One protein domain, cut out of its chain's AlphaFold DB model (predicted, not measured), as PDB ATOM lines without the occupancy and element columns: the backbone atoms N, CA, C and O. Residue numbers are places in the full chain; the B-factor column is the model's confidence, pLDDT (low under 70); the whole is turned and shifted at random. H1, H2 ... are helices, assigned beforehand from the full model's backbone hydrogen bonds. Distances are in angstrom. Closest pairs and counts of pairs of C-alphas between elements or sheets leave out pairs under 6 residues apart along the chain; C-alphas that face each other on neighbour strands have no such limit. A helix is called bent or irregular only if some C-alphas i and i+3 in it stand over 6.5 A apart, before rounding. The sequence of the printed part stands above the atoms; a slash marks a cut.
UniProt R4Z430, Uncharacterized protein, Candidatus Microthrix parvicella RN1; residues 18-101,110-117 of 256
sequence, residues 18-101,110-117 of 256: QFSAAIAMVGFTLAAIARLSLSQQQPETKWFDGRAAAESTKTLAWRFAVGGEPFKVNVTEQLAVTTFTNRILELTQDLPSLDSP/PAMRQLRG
ATOM      1  N   GLN A  18     235.581 149.619 113.086       67.62
ATOM      2  CA  GLN A  18     234.159 149.283 112.970       67.62
ATOM      3  C   GLN A  18     233.300 150.529 112.715       67.62
ATOM      4  O   GLN A  18     232.419 150.498 111.861       67.62
ATOM      5  N   PHE A  19     233.607 151.650 113.378       74.50
ATOM      6  CA  PHE A  19     232.909 152.919 113.159       74.50
ATOM      7  C   PHE A  19     233.158 153.481 111.750       74.50
ATOM      8  O   PHE A  19     232.210 153.851 111.059       74.50
ATOM      9  N   SER A  20     234.408 153.458 111.266       75.12
ATOM     10  CA  SER A  20     234.717 153.869 109.887       75.12
ATOM     11  C   SER A  20     234.063 152.968 108.832       75.12
ATOM     12  O   SER A  20     233.586 153.465 107.813       75.12
ATOM     13  N   ALA A  21     233.988 151.656 109.086       80.50
ATOM     14  CA  ALA A  21     233.329 150.707 108.195       80.50
ATOM     15  C   ALA A  21     231.807 150.913 108.174       80.50
ATOM     16  O   ALA A  21     231.203 150.867 107.104       80.50
ATOM     17  N   ALA A  22     231.193 151.209 109.325       85.06
ATOM     18  CA  ALA A  22     229.772 151.531 109.416       85.06
ATOM     19  C   ALA A  22     229.423 152.816 108.645       85.06
ATOM     20  O   ALA A  22     228.457 152.823 107.883       85.06
ATOM     21  N   ILE A  23     230.236 153.875 108.767       84.38
ATOM     22  CA  ILE A  23     230.055 155.119 107.994       84.38
ATOM     23  C   ILE A  23     230.176 154.848 106.492       84.38
ATOM     24  O   ILE A  23     229.327 155.290 105.720       84.38
ATOM     25  N   ALA A  24     231.205 154.104 106.074       85.19
ATOM     26  CA  ALA A  24     231.393 153.752 104.671       85.19
ATOM     27  C   ALA A  24     230.203 152.941 104.132       85.19
ATOM     28  O   ALA A  24     229.681 153.265 103.068       85.19
ATOM     29  N   MET A  25     229.732 151.939 104.884       89.88
ATOM     30  CA  MET A  25     228.565 151.129 104.529       89.88
ATOM     31  C   MET A  25     227.323 152.001 104.330       89.88
ATOM     32  O   MET A  25     226.698 151.922 103.277       89.88
ATOM     33  N   VAL A  26     227.005 152.884 105.283       91.75
ATOM     34  CA  VAL A  26     225.870 153.815 105.160       91.75
ATOM     35  C   VAL A  26     226.028 154.714 103.931       91.75
ATOM     36  O   VAL A  26     225.077 154.870 103.166       91.75
ATOM     37  N   GLY A  27     227.224 155.261 103.695       90.06
ATOM     38  CA  GLY A  27     227.513 156.091 102.525       90.06
ATOM     39  C   GLY A  27     227.282 155.358 101.200       90.06
ATOM     40  O   GLY A  27     226.612 155.886 100.312       90.06
ATOM     41  N   PHE A  28     227.767 154.119 101.078       92.69
ATOM     42  CA  PHE A  28     227.543 153.290  99.891       92.69
ATOM     43  C   PHE A  28     226.075 152.900  99.718       92.69
ATOM     44  O   PHE A  28     225.568 152.961  98.599       92.69
ATOM     45  N   THR A  29     225.371 152.553 100.799       94.00
ATOM     46  CA  THR A  29     223.941 152.231 100.750       94.00
ATOM     47  C   THR A  29     223.120 153.434 100.293       94.00
ATOM     48  O   THR A  29     222.306 153.301  99.382       94.00
ATOM     49  N   LEU A  30     223.364 154.626 100.846       94.19
ATOM     50  CA  LEU A  30     222.685 155.854 100.420       94.19
ATOM     51  C   LEU A  30     222.998 156.202  98.960       94.19
ATOM     52  O   LEU A  30     222.089 156.545  98.206       94.19
ATOM     53  N   ALA A  31     224.258 156.063  98.534       91.25
ATOM     54  CA  ALA A  31     224.640 156.282  97.143       91.25
ATOM     55  C   ALA A  31     223.961 155.279  96.193       91.25
ATOM     56  O   ALA A  31     223.521 155.663  95.110       91.25
ATOM     57  N   ALA A  32     223.840 154.009  96.592       93.00
ATOM     58  CA  ALA A  32     223.150 152.980  95.821       93.00
ATOM     59  C   ALA A  32     221.646 153.269  95.710       93.00
ATOM     60  O   ALA A  32     221.107 153.227  94.604       93.00
ATOM     61  N   ILE A  33     220.990 153.637  96.816       94.00
ATOM     62  CA  ILE A  33     219.577 154.043  96.821       94.00
ATOM     63  C   ILE A  33     219.377 155.249  95.901       94.00
ATOM     64  O   ILE A  33     218.525 155.198  95.021       94.00
ATOM     65  N   ALA A  34     220.201 156.292  96.030       89.44
ATOM     66  CA  ALA A  34     220.110 157.476  95.179       89.44
ATOM     67  C   ALA A  34     220.274 157.130  93.689       89.44
ATOM     68  O   ALA A  34     219.494 157.598  92.862       89.44
ATOM     69  N   ARG A  35     221.237 156.268  93.335       88.94
ATOM     70  CA  ARG A  35     221.429 155.797  91.951       88.94
ATOM     71  C   ARG A  35     220.219 155.017  91.437       88.94
ATOM     72  O   ARG A  35     219.790 155.255  90.312       88.94
ATOM     73  N   LEU A  36     219.649 154.127  92.249       91.25
ATOM     74  CA  LEU A  36     218.444 153.375  91.891       91.25
ATOM     75  C   LEU A  36     217.230 154.293  91.717       91.25
ATOM     76  O   LEU A  36     216.458 154.108  90.780       91.25
ATOM     77  N   SER A  37     217.063 155.291  92.586       88.31
ATOM     78  CA  SER A  37     215.984 156.275  92.475       88.31
ATOM     79  C   SER A  37     216.131 157.142  91.224       88.31
ATOM     80  O   SER A  37     215.163 157.295  90.484       88.31
ATOM     81  N   LEU A  38     217.333 157.659  90.945       86.12
ATOM     82  CA  LEU A  38     217.610 158.461  89.747       86.12
ATOM     83  C   LEU A  38     217.405 157.651  88.458       86.12
ATOM     84  O   LEU A  38     216.804 158.158  87.515       86.12
ATOM     85  N   SER A  39     217.840 156.387  88.445       83.88
ATOM     86  CA  SER A  39     217.671 155.475  87.307       83.88
ATOM     87  C   SER A  39     216.199 155.169  87.008       83.88
ATOM     88  O   SER A  39     215.785 155.182  85.851       83.88
ATOM     89  N   GLN A  40     215.385 154.945  88.046       83.75
ATOM     90  CA  GLN A  40     213.963 154.628  87.879       83.75
ATOM     91  C   GLN A  40     213.112 155.852  87.527       83.75
ATOM     92  O   GLN A  40     212.216 155.756  86.694       83.75
ATOM     93  N   GLN A  41     213.361 157.000  88.163       80.94
ATOM     94  CA  GLN A  41     212.522 158.189  87.976       80.94
ATOM     95  C   GLN A  41     212.876 158.979  86.712       80.94
ATOM     96  O   GLN A  41     212.027 159.716  86.210       80.94
ATOM     97  N   GLN A  42     214.120 158.854  86.232       79.50
ATOM     98  CA  GLN A  42     214.673 159.606  85.099       79.50
ATOM     99  C   GLN A  42     214.280 161.099  85.119       79.50
ATOM    100  O   GLN A  42     213.785 161.631  84.121       79.50
ATOM    101  N   PRO A  43     214.463 161.801  86.258       80.31
ATOM    102  CA  PRO A  43     213.963 163.167  86.424       80.31
ATOM    103  C   PRO A  43     214.616 164.142  85.438       80.31
ATOM    104  O   PRO A  43     213.993 165.110  85.014       80.31
ATOM    105  N   GLU A  44     215.858 163.864  85.044       80.38
ATOM    106  CA  GLU A  44     216.598 164.597  84.017       80.38
ATOM    107  C   GLU A  44     215.933 164.526  82.639       80.38
ATOM    108  O   GLU A  44     215.822 165.555  81.978       80.38
ATOM    109  N   THR A  45     215.441 163.348  82.242       80.25
ATOM    110  CA  THR A  45     214.728 163.133  80.979       80.25
ATOM    111  C   THR A  45     213.402 163.879  81.005       80.25
ATOM    112  O   THR A  45     213.160 164.709  80.139       80.25
ATOM    113  N   LYS A  46     212.601 163.707  82.067       81.69
ATOM    114  CA  LYS A  46     211.310 164.404  82.211       81.69
ATOM    115  C   LYS A  46     211.457 165.926  82.194       81.69
ATOM    116  O   LYS A  46     210.698 166.618  81.521       81.69
ATOM    117  N   TRP A  47     212.435 166.456  82.931       83.31
ATOM    118  CA  TRP A  47     212.723 167.890  82.934       83.31
ATOM    119  C   TRP A  47     213.172 168.377  81.552       83.31
ATOM    120  O   TRP A  47     212.761 169.454  81.121       83.31
ATOM    121  N   PHE A  48     214.001 167.594  80.857       81.50
ATOM    122  CA  PHE A  48     214.489 167.935  79.527       81.50
ATOM    123  C   PHE A  48     213.369 167.933  78.487       81.50
ATOM    124  O   PHE A  48     213.222 168.925  77.782       81.50
ATOM    125  N   ASP A  49     212.567 166.873  78.426       83.00
ATOM    126  CA  ASP A  49     211.466 166.743  77.470       83.00
ATOM    127  C   ASP A  49     210.437 167.862  77.688       83.00
ATOM    128  O   ASP A  49     210.049 168.552  76.747       83.00
ATOM    129  N   GLY A  50     210.093 168.148  78.951       85.25
ATOM    130  CA  GLY A  50     209.220 169.271  79.297       85.25
ATOM    131  C   GLY A  50     209.795 170.630  78.885       85.25
ATOM    132  O   GLY A  50     209.085 171.458  78.312       85.25
ATOM    133  N   ARG A  51     211.096 170.864  79.114       86.81
ATOM    134  CA  ARG A  51     211.778 172.082  78.648       86.81
ATOM    135  C   ARG A  51     211.771 172.171  77.119       86.81
ATOM    136  O   ARG A  51     211.480 173.237  76.585       86.81
ATOM    137  N   ALA A  52     212.084 171.083  76.421       85.81
ATOM    138  CA  ALA A  52     212.136 171.037  74.964       85.81
ATOM    139  C   ALA A  52     210.762 171.318  74.338       85.81
ATOM    140  O   ALA A  52     210.677 172.079  73.372       85.81
ATOM    141  N   ALA A  53     209.684 170.790  74.923       87.75
ATOM    142  CA  ALA A  53     208.323 171.086  74.491       87.75
ATOM    143  C   ALA A  53     207.920 172.541  74.758       87.75
ATOM    144  O   ALA A  53     207.309 173.172  73.892       87.75
ATOM    145  N   ALA A  54     208.287 173.102  75.913       89.56
ATOM    146  CA  ALA A  54     208.024 174.507  76.222       89.56
ATOM    147  C   ALA A  54     208.749 175.453  75.247       89.56
ATOM    148  O   ALA A  54     208.138 176.383  74.720       89.56
ATOM    149  N   GLU A  55     210.025 175.190  74.956       90.69
ATOM    150  CA  GLU A  55     210.810 175.979  73.998       90.69
ATOM    151  C   GLU A  55     210.278 175.823  72.565       90.69
ATOM    152  O   GLU A  55     210.075 176.821  71.878       90.69
ATOM    153  N   SER A  56     209.932 174.603  72.142       91.69
ATOM    154  CA  SER A  56     209.307 174.358  70.830       91.69
ATOM    155  C   SER A  56     207.966 175.085  70.690       91.69
ATOM    156  O   SER A  56     207.686 175.697  69.659       91.69
ATOM    157  N   THR A  57     207.155 175.088  71.752       93.12
ATOM    158  CA  THR A  57     205.886 175.830  71.804       93.12
ATOM    159  C   THR A  57     206.120 177.335  71.686       93.12
ATOM    160  O   THR A  57     205.430 178.006  70.920       93.12
ATOM    161  N   LYS A  58     207.122 177.874  72.396       94.69
ATOM    162  CA  LYS A  58     207.511 179.290  72.314       94.69
ATOM    163  C   LYS A  58     207.946 179.664  70.894       94.69
ATOM    164  O   LYS A  58     207.498 180.686  70.376       94.69
ATOM    165  N   THR A  59     208.756 178.827  70.252       95.94
ATOM    166  CA  THR A  59     209.178 178.998  68.857       95.94
ATOM    167  C   THR A  59     207.985 179.002  67.904       95.94
ATOM    168  O   THR A  59     207.846 179.930  67.108       95.94
ATOM    169  N   LEU A  60     207.077 178.025  68.002       96.19
ATOM    170  CA  LEU A  60     205.865 177.994  67.175       96.19
ATOM    171  C   LEU A  60     204.990 179.230  67.401       96.19
ATOM    172  O   LEU A  60     204.447 179.773  66.440       96.19
ATOM    173  N   ALA A  61     204.859 179.684  68.650       96.75
ATOM    174  CA  ALA A  61     204.053 180.850  68.991       96.75
ATOM    175  C   ALA A  61     204.611 182.126  68.351       96.75
ATOM    176  O   ALA A  61     203.845 182.892  67.765       96.75
ATOM    177  N   TRP A  62     205.932 182.320  68.396       97.81
ATOM    178  CA  TRP A  62     206.586 183.434  67.715       97.81
ATOM    179  C   TRP A  62     206.445 183.337  66.201       97.81
ATOM    180  O   TRP A  62     205.948 184.287  65.599       97.81
ATOM    181  N   ARG A  63     206.769 182.183  65.596       97.62
ATOM    182  CA  ARG A  63     206.615 181.945  64.148       97.62
ATOM    183  C   ARG A  63     205.190 182.265  63.690       97.62
ATOM    184  O   ARG A  63     205.003 182.987  62.717       97.62
ATOM    185  N   PHE A  64     204.174 181.815  64.428       97.69
ATOM    186  CA  PHE A  64     202.778 182.135  64.126       97.69
ATOM    187  C   PHE A  64     202.479 183.636  64.251       97.69
ATOM    188  O   PHE A  64     201.883 184.224  63.345       97.69
ATOM    189  N   ALA A  65     202.866 184.252  65.370       97.62
ATOM    190  CA  ALA A  65     202.507 185.630  65.689       97.62
ATOM    191  C   ALA A  65     203.153 186.644  64.741       97.62
ATOM    192  O   ALA A  65     202.568 187.689  64.485       97.62
ATOM    193  N   VAL A  66     204.336 186.341  64.203       97.69
ATOM    194  CA  VAL A  66     205.070 187.267  63.328       97.69
ATOM    195  C   VAL A  66     204.974 186.895  61.854       97.69
ATOM    196  O   VAL A  66     205.517 187.607  61.019       97.69
ATOM    197  N   GLY A  67     204.268 185.819  61.502       96.38
ATOM    198  CA  GLY A  67     204.134 185.385  60.110       96.38
ATOM    199  C   GLY A  67     205.363 184.663  59.546       96.38
ATOM    200  O   GLY A  67     205.566 184.686  58.338       96.38
ATOM    201  N   GLY A  68     206.170 184.040  60.409       96.12
ATOM    202  CA  GLY A  68     207.270 183.148  60.034       96.12
ATOM    203  C   GLY A  68     206.780 181.860  59.376       96.12
ATOM    204  O   GLY A  68     205.612 181.505  59.525       96.12
ATOM    205  N   GLU A  69     207.653 181.106  58.704       94.56
ATOM    206  CA  GLU A  69     207.283 179.767  58.217       94.56
ATOM    207  C   GLU A  69     206.842 178.859  59.369       94.56
ATOM    208  O   GLU A  69     207.350 179.035  60.468       94.56
ATOM    209  N   PRO A  70     205.940 177.875  59.201       93.88
ATOM    210  CA  PRO A  70     205.071 177.621  58.047       93.88
ATOM    211  C   PRO A  70     203.813 178.521  58.013       93.88
ATOM    212  O   PRO A  70     202.817 178.196  57.370       93.88
ATOM    213  N   PHE A  71     203.796 179.620  58.768       95.69
ATOM    214  CA  PHE A  71     202.634 180.470  59.032       95.69
ATOM    215  C   PHE A  71     202.703 181.813  58.294       95.69
ATOM    216  O   PHE A  71     202.324 182.833  58.864       95.69
ATOM    217  N   LYS A  72     203.153 181.859  57.039       93.56
ATOM    218  CA  LYS A  72     203.223 183.110  56.254       93.56
ATOM    219  C   LYS A  72     201.931 183.929  56.303       93.56
ATOM    220  O   LYS A  72     200.839 183.371  56.370       93.56
ATOM    221  N   VAL A  73     202.010 185.258  56.243       91.56
ATOM    222  CA  VAL A  73     200.800 186.113  56.273       91.56
ATOM    223  C   VAL A  73     199.919 185.927  55.032       91.56
ATOM    224  O   VAL A  73     198.711 186.124  55.104       91.56
ATOM    225  N   ASN A  74     200.489 185.469  53.915       88.81
ATOM    226  CA  ASN A  74     199.739 185.189  52.689       88.81
ATOM    227  C   ASN A  74     198.868 183.916  52.748       88.81
ATOM    228  O   ASN A  74     198.037 183.723  51.860       88.81
ATOM    229  N   VAL A  75     199.025 183.052  53.762       90.81
ATOM    230  CA  VAL A  75     198.105 181.927  53.981       90.81
ATOM    231  C   VAL A  75     196.881 182.372  54.774       90.81
ATOM    232  O   VAL A  75     196.944 183.294  55.588       90.81
ATOM    233  N   THR A  76     195.752 181.690  54.574       92.19
ATOM    234  CA  THR A  76     194.531 181.996  55.325       92.19
ATOM    235  C   THR A  76     194.755 181.800  56.825       92.19
ATOM    236  O   THR A  76     195.436 180.865  57.256       92.19
ATOM    237  N   GLU A  77     194.153 182.664  57.648       90.31
ATOM    238  CA  GLU A  77     194.279 182.564  59.108       90.31
ATOM    239  C   GLU A  77     193.817 181.192  59.619       90.31
ATOM    240  O   GLU A  77     194.469 180.591  60.470       90.31
ATOM    241  N   GLN A  78     192.740 180.652  59.043       92.56
ATOM    242  CA  GLN A  78     192.227 179.330  59.392       92.56
ATOM    243  C   GLN A  78     193.261 178.220  59.153       92.56
ATOM    244  O   GLN A  78     193.415 177.340  60.005       92.56
ATOM    245  N   LEU A  79     193.993 178.266  58.033       94.25
ATOM    246  CA  LEU A  79     195.052 177.299  57.752       94.25
ATOM    247  C   LEU A  79     196.201 177.455  58.752       94.25
ATOM    248  O   LEU A  79     196.610 176.466  59.350       94.25
ATOM    249  N   ALA A  80     196.653 178.684  59.012       94.12
ATOM    250  CA  ALA A  80     197.723 178.945  59.975       94.12
ATOM    251  C   ALA A  80     197.375 178.443  61.391       94.12
ATOM    252  O   ALA A  80     198.200 177.799  62.038       94.12
ATOM    253  N   VAL A  81     196.146 178.686  61.862       94.56
ATOM    254  CA  VAL A  81     195.659 178.220  63.175       94.56
ATOM    255  C   VAL A  81     195.568 176.695  63.228       94.56
ATOM    256  O   VAL A  81     195.946 176.090  64.235       94.56
ATOM    257  N   THR A  82     195.092 176.064  62.153       93.88
ATOM    258  CA  THR A  82     194.992 174.600  62.065       93.88
ATOM    259  C   THR A  82     196.380 173.968  62.096       93.88
ATOM    260  O   THR A  82     196.634 173.083  62.911       93.88
ATOM    261  N   THR A  83     197.314 174.477  61.289       94.94
ATOM    262  CA  THR A  83     198.709 174.025  61.290       94.94
ATOM    263  C   THR A  83     199.351 174.227  62.658       94.94
ATOM    264  O   THR A  83     200.010 173.319  63.148       94.94
ATOM    265  N   PHE A  84     199.129 175.370  63.315       94.88
ATOM    266  CA  PHE A  84     199.687 175.640  64.641       94.88
ATOM    267  C   PHE A  84     199.186 174.621  65.665       94.88
ATOM    268  O   PHE A  84     199.976 174.016  66.382       94.88
ATOM    269  N   THR A  85     197.875 174.383  65.684       92.25
ATOM    270  CA  THR A  85     197.243 173.441  66.615       92.25
ATOM    271  C   THR A  85     197.735 172.013  66.387       92.25
ATOM    272  O   THR A  85     198.048 171.321  67.353       92.25
ATOM    273  N   ASN A  86     197.880 171.592  65.126       92.06
ATOM    274  CA  ASN A  86     198.418 170.273  64.789       92.06
ATOM    275  C   ASN A  86     199.874 170.121  65.247       92.06
ATOM    276  O   ASN A  86     200.209 169.117  65.865       92.06
ATOM    277  N   ARG A  87     200.718 171.139  65.028       92.69
ATOM    278  CA  ARG A  87     202.115 171.125  65.488       92.69
ATOM    279  C   ARG A  87     202.227 171.059  67.012       92.69
ATOM    280  O   ARG A  87     203.071 170.338  67.525       92.69
ATOM    281  N   ILE A  88     201.372 171.776  67.744       90.38
ATOM    282  CA  ILE A  88     201.312 171.669  69.210       90.38
ATOM    283  C   ILE A  88     200.890 170.260  69.636       90.38
ATOM    284  O   ILE A  88     201.495 169.695  70.544       90.38
ATOM    285  N   LEU A  89     199.893 169.672  68.971       87.50
ATOM    286  CA  LEU A  89     199.447 168.315  69.276       87.50
ATOM    287  C   LEU A  89     200.568 167.290  69.046       87.50
ATOM    288  O   LEU A  89     200.807 166.472  69.930       87.50
ATOM    289  N   GLU A  90     201.282 167.378  67.920       88.44
ATOM    290  CA  GLU A  90     202.466 166.555  67.622       88.44
ATOM    291  C   GLU A  90     203.501 166.646  68.755       88.44
ATOM    292  O   GLU A  90     203.905 165.622  69.296       88.44
ATOM    293  N   LEU A  91     203.846 167.860  69.207       85.31
ATOM    294  CA  LEU A  91     204.795 168.058  70.314       85.31
ATOM    295  C   LEU A  91     204.341 167.412  71.629       85.31
ATOM    296  O   LEU A  91     205.175 166.989  72.426       85.31
ATOM    297  N   THR A  92     203.032 167.362  71.890       80.12
ATOM    298  CA  THR A  92     202.499 166.765  73.125       80.12
ATOM    299  C   THR A  92     202.399 165.244  73.083       80.12
ATOM    300  O   THR A  92     202.390 164.627  74.144       80.12
ATOM    301  N   GLN A  93     202.339 164.632  71.894       78.94
ATOM    302  CA  GLN A  93     202.281 163.171  71.753       78.94
ATOM    303  C   GLN A  93     203.582 162.497  72.202       78.94
ATOM    304  O   GLN A  93     203.540 161.395  72.744       78.94
ATOM    305  N   ASP A  94     204.711 163.185  72.036       69.88
ATOM    306  CA  ASP A  94     206.038 162.678  72.389       69.88
ATOM    307  C   ASP A  94     206.390 162.859  73.878       69.88
ATOM    308  O   ASP A  94     207.447 162.410  74.329       69.88
ATOM    309  N   LEU A  95     205.524 163.504  74.669       72.31
ATOM    310  CA  LEU A  95     205.785 163.764  76.085       72.31
ATOM    311  C   LEU A  95     205.248 162.631  76.973       72.31
ATOM    312  O   LEU A  95     204.060 162.305  76.903       72.31
ATOM    313  N   PRO A  96     206.074 162.051  77.870       63.50
ATOM    314  CA  PRO A  96     205.586 161.096  78.857       63.50
ATOM    315  C   PRO A  96     204.537 161.780  79.741       63.50
ATOM    316  O   PRO A  96     204.826 162.827  80.311       63.50
ATOM    317  N   SER A  97     203.334 161.189  79.789       59.22
ATOM    318  CA  SER A  97     202.129 161.621  80.521       59.22
ATOM    319  C   SER A  97     202.229 163.016  81.150       59.22
ATOM    320  O   SER A  97     202.738 163.185  82.260       59.22
ATOM    321  N   LEU A  98     201.712 164.025  80.450       61.19
ATOM    322  CA  LEU A  98     201.447 165.322  81.058       61.19
ATOM    323  C   LEU A  98     200.403 165.112  82.164       61.19
ATOM    324  O   LEU A  98     199.217 164.979  81.883       61.19
ATOM    325  N   ASP A  99     200.842 165.077  83.423       58.44
ATOM    326  CA  ASP A  99     199.977 164.859  84.597       58.44
ATOM    327  C   ASP A  99     198.944 165.991  84.817       58.44
ATOM    328  O   ASP A  99     198.143 165.940  85.750       58.44
ATOM    329  N   SER A 100     198.938 167.023  83.962       58.44
ATOM    330  CA  SER A 100     197.991 168.135  84.013       58.44
ATOM    331  C   SER A 100     196.995 168.063  82.850       58.44
ATOM    332  O   SER A 100     197.417 168.111  81.692       58.44
ATOM    333  N   PRO A 101     195.675 168.037  83.117       62.00
ATOM    334  CA  PRO A 101     194.674 168.166  82.066       62.00
ATOM    335  C   PRO A 101     194.820 169.509  81.340       62.00
ATOM    336  O   PRO A 101     195.223 170.517  81.933       62.00
ATOM    337  N   PRO A 110     194.683 185.806  71.711       93.81
ATOM    338  CA  PRO A 110     194.315 187.075  71.077       93.81
ATOM    339  C   PRO A 110     195.519 187.966  70.748       93.81
ATOM    340  O   PRO A 110     195.550 188.570  69.681       93.81
ATOM    341  N   ALA A 111     196.537 187.999  71.616       94.62
ATOM    342  CA  ALA A 111     197.756 188.779  71.395       94.62
ATOM    343  C   ALA A 111     198.547 188.286  70.170       94.62
ATOM    344  O   ALA A 111     199.038 189.096  69.388       94.62
ATOM    345  N   MET A 112     198.614 186.965  69.958       96.12
ATOM    346  CA  MET A 112     199.257 186.383  68.775       96.12
ATOM    347  C   MET A 112     198.541 186.787  67.484       96.12
ATOM    348  O   MET A 112     199.198 187.185  66.526       96.12
ATOM    349  N   ARG A 113     197.202 186.728  67.459       95.56
ATOM    350  CA  ARG A 113     196.412 187.185  66.300       95.56
ATOM    351  C   ARG A 113     196.571 188.680  66.059       95.56
ATOM    352  O   ARG A 113     196.726 189.104  64.920       95.56
ATOM    353  N   GLN A 114     196.559 189.467  67.135       96.25
ATOM    354  CA  GLN A 114     196.717 190.911  67.053       96.25
ATOM    355  C   GLN A 114     198.071 191.288  66.451       96.25
ATOM    356  O   GLN A 114     198.099 192.135  65.569       96.25
ATOM    357  N   LEU A 115     199.170 190.674  66.907       97.44
ATOM    358  CA  LEU A 115     200.498 190.926  66.342       97.44
ATOM    359  C   LEU A 115     200.574 190.473  64.879       97.44
ATOM    360  O   LEU A 115     201.072 191.216  64.039       97.44
ATOM    361  N   ARG A 116     200.007 189.303  64.565       96.31
ATOM    362  CA  ARG A 116     199.975 188.748  63.206       96.31
ATOM    363  C   ARG A 116     199.266 189.656  62.203       96.31
ATOM    364  O   ARG A 116     199.675 189.709  61.051       96.31
ATOM    365  N   GLY A 117     198.207 190.339  62.636       95.31
ATOM    366  CA  GLY A 117     197.429 191.254  61.802       95.31
ATOM    367  C   GLY A 117     198.061 192.634  61.593       95.31
ATOM    368  O   GLY A 117     197.458 193.455  60.907       95.31
TER     369      GLY A 117
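Overview. This is residues 18 to 101 and 110 to 117 of the 256 residues of an uncharacterized protein of Candidatus Microthrix parvicella RN1 (UniProt R4Z430). Two helices, H2 and H3, lie side by side as a helical hairpin, and a third, H1, sticks out beyond it as one long free arm. The short H4 packs on the last turns of H2, near the closed end of the hairpin. The arm makes much of the length: the C-alphas span 78 by 20 by 20 A, and without residues 18 to 44, which stand free, the body spans 38 by 20 by 16 A. The printed part has 92 residues, with four named helices in the order H1, H2, H3, H4 and no named strand; its class is all helix. The whole is extended, with a radius of gyration of the C-alphas of 22.8 A.

Arrangement. Start from H2, residues 43 to 66, which touches two helices. With its residues 53 to 64 alone it touches H3, residues 77 to 93; look at the C-alphas of Ala 53 and Leu 91, their closest pair, 6.3 A apart. The two form a hairpin, running opposite ways at a shallow tilt of 5 degrees. With its residues 61 to 66 alone H2 touches H4, residues 110 to 116, and here the closest C-alphas are those of Ala 65 and Met 112, 4.5 A apart. H2 and H4 run the same way at a steep tilt of 58 degrees. Now go back to H1, residues 18 to 41: it touches no helix, and it and H2 meet only through their link. H1 is apart from H3 and from H4, and H3 and H4 are apart too. In H1, H2, H3 and H4 every backbone O of residue i and N of residue i+4 are within hydrogen-bond range.

Along the chain. Find C-alpha 43 at (213.963, 163.167, 86.424); from there H2 runs 34.5 A to C-alpha 66 at (205.070, 187.267, 63.328). H3, from Glu 77 to Gln 93, measures 24.5 A. H1 begins with C-alpha 18 at (234.159, 149.283, 112.970) and runs 34.2 A to Gln 41. H4, from Pro 110, measures 9.8 A and ends at C-alpha 116 at (199.975, 188.748, 63.206). No helix is bent.

Size, cuts and confidence. The two C-alphas farthest apart are those of Gln 18 and Asn 74, at 78.2 A. The link from H1 to H2 is tight, with 1 residue, and that from H2 to H3 is short, with 10. The link from H3 to H4 runs across the cut: residues 102 to 109 are not printed, and C-alphas 101 and 110 are 21.9 A apart. The mean pLDDT of the printed part is 87.5; residues 18, 94 and 96 to 101 are under 70.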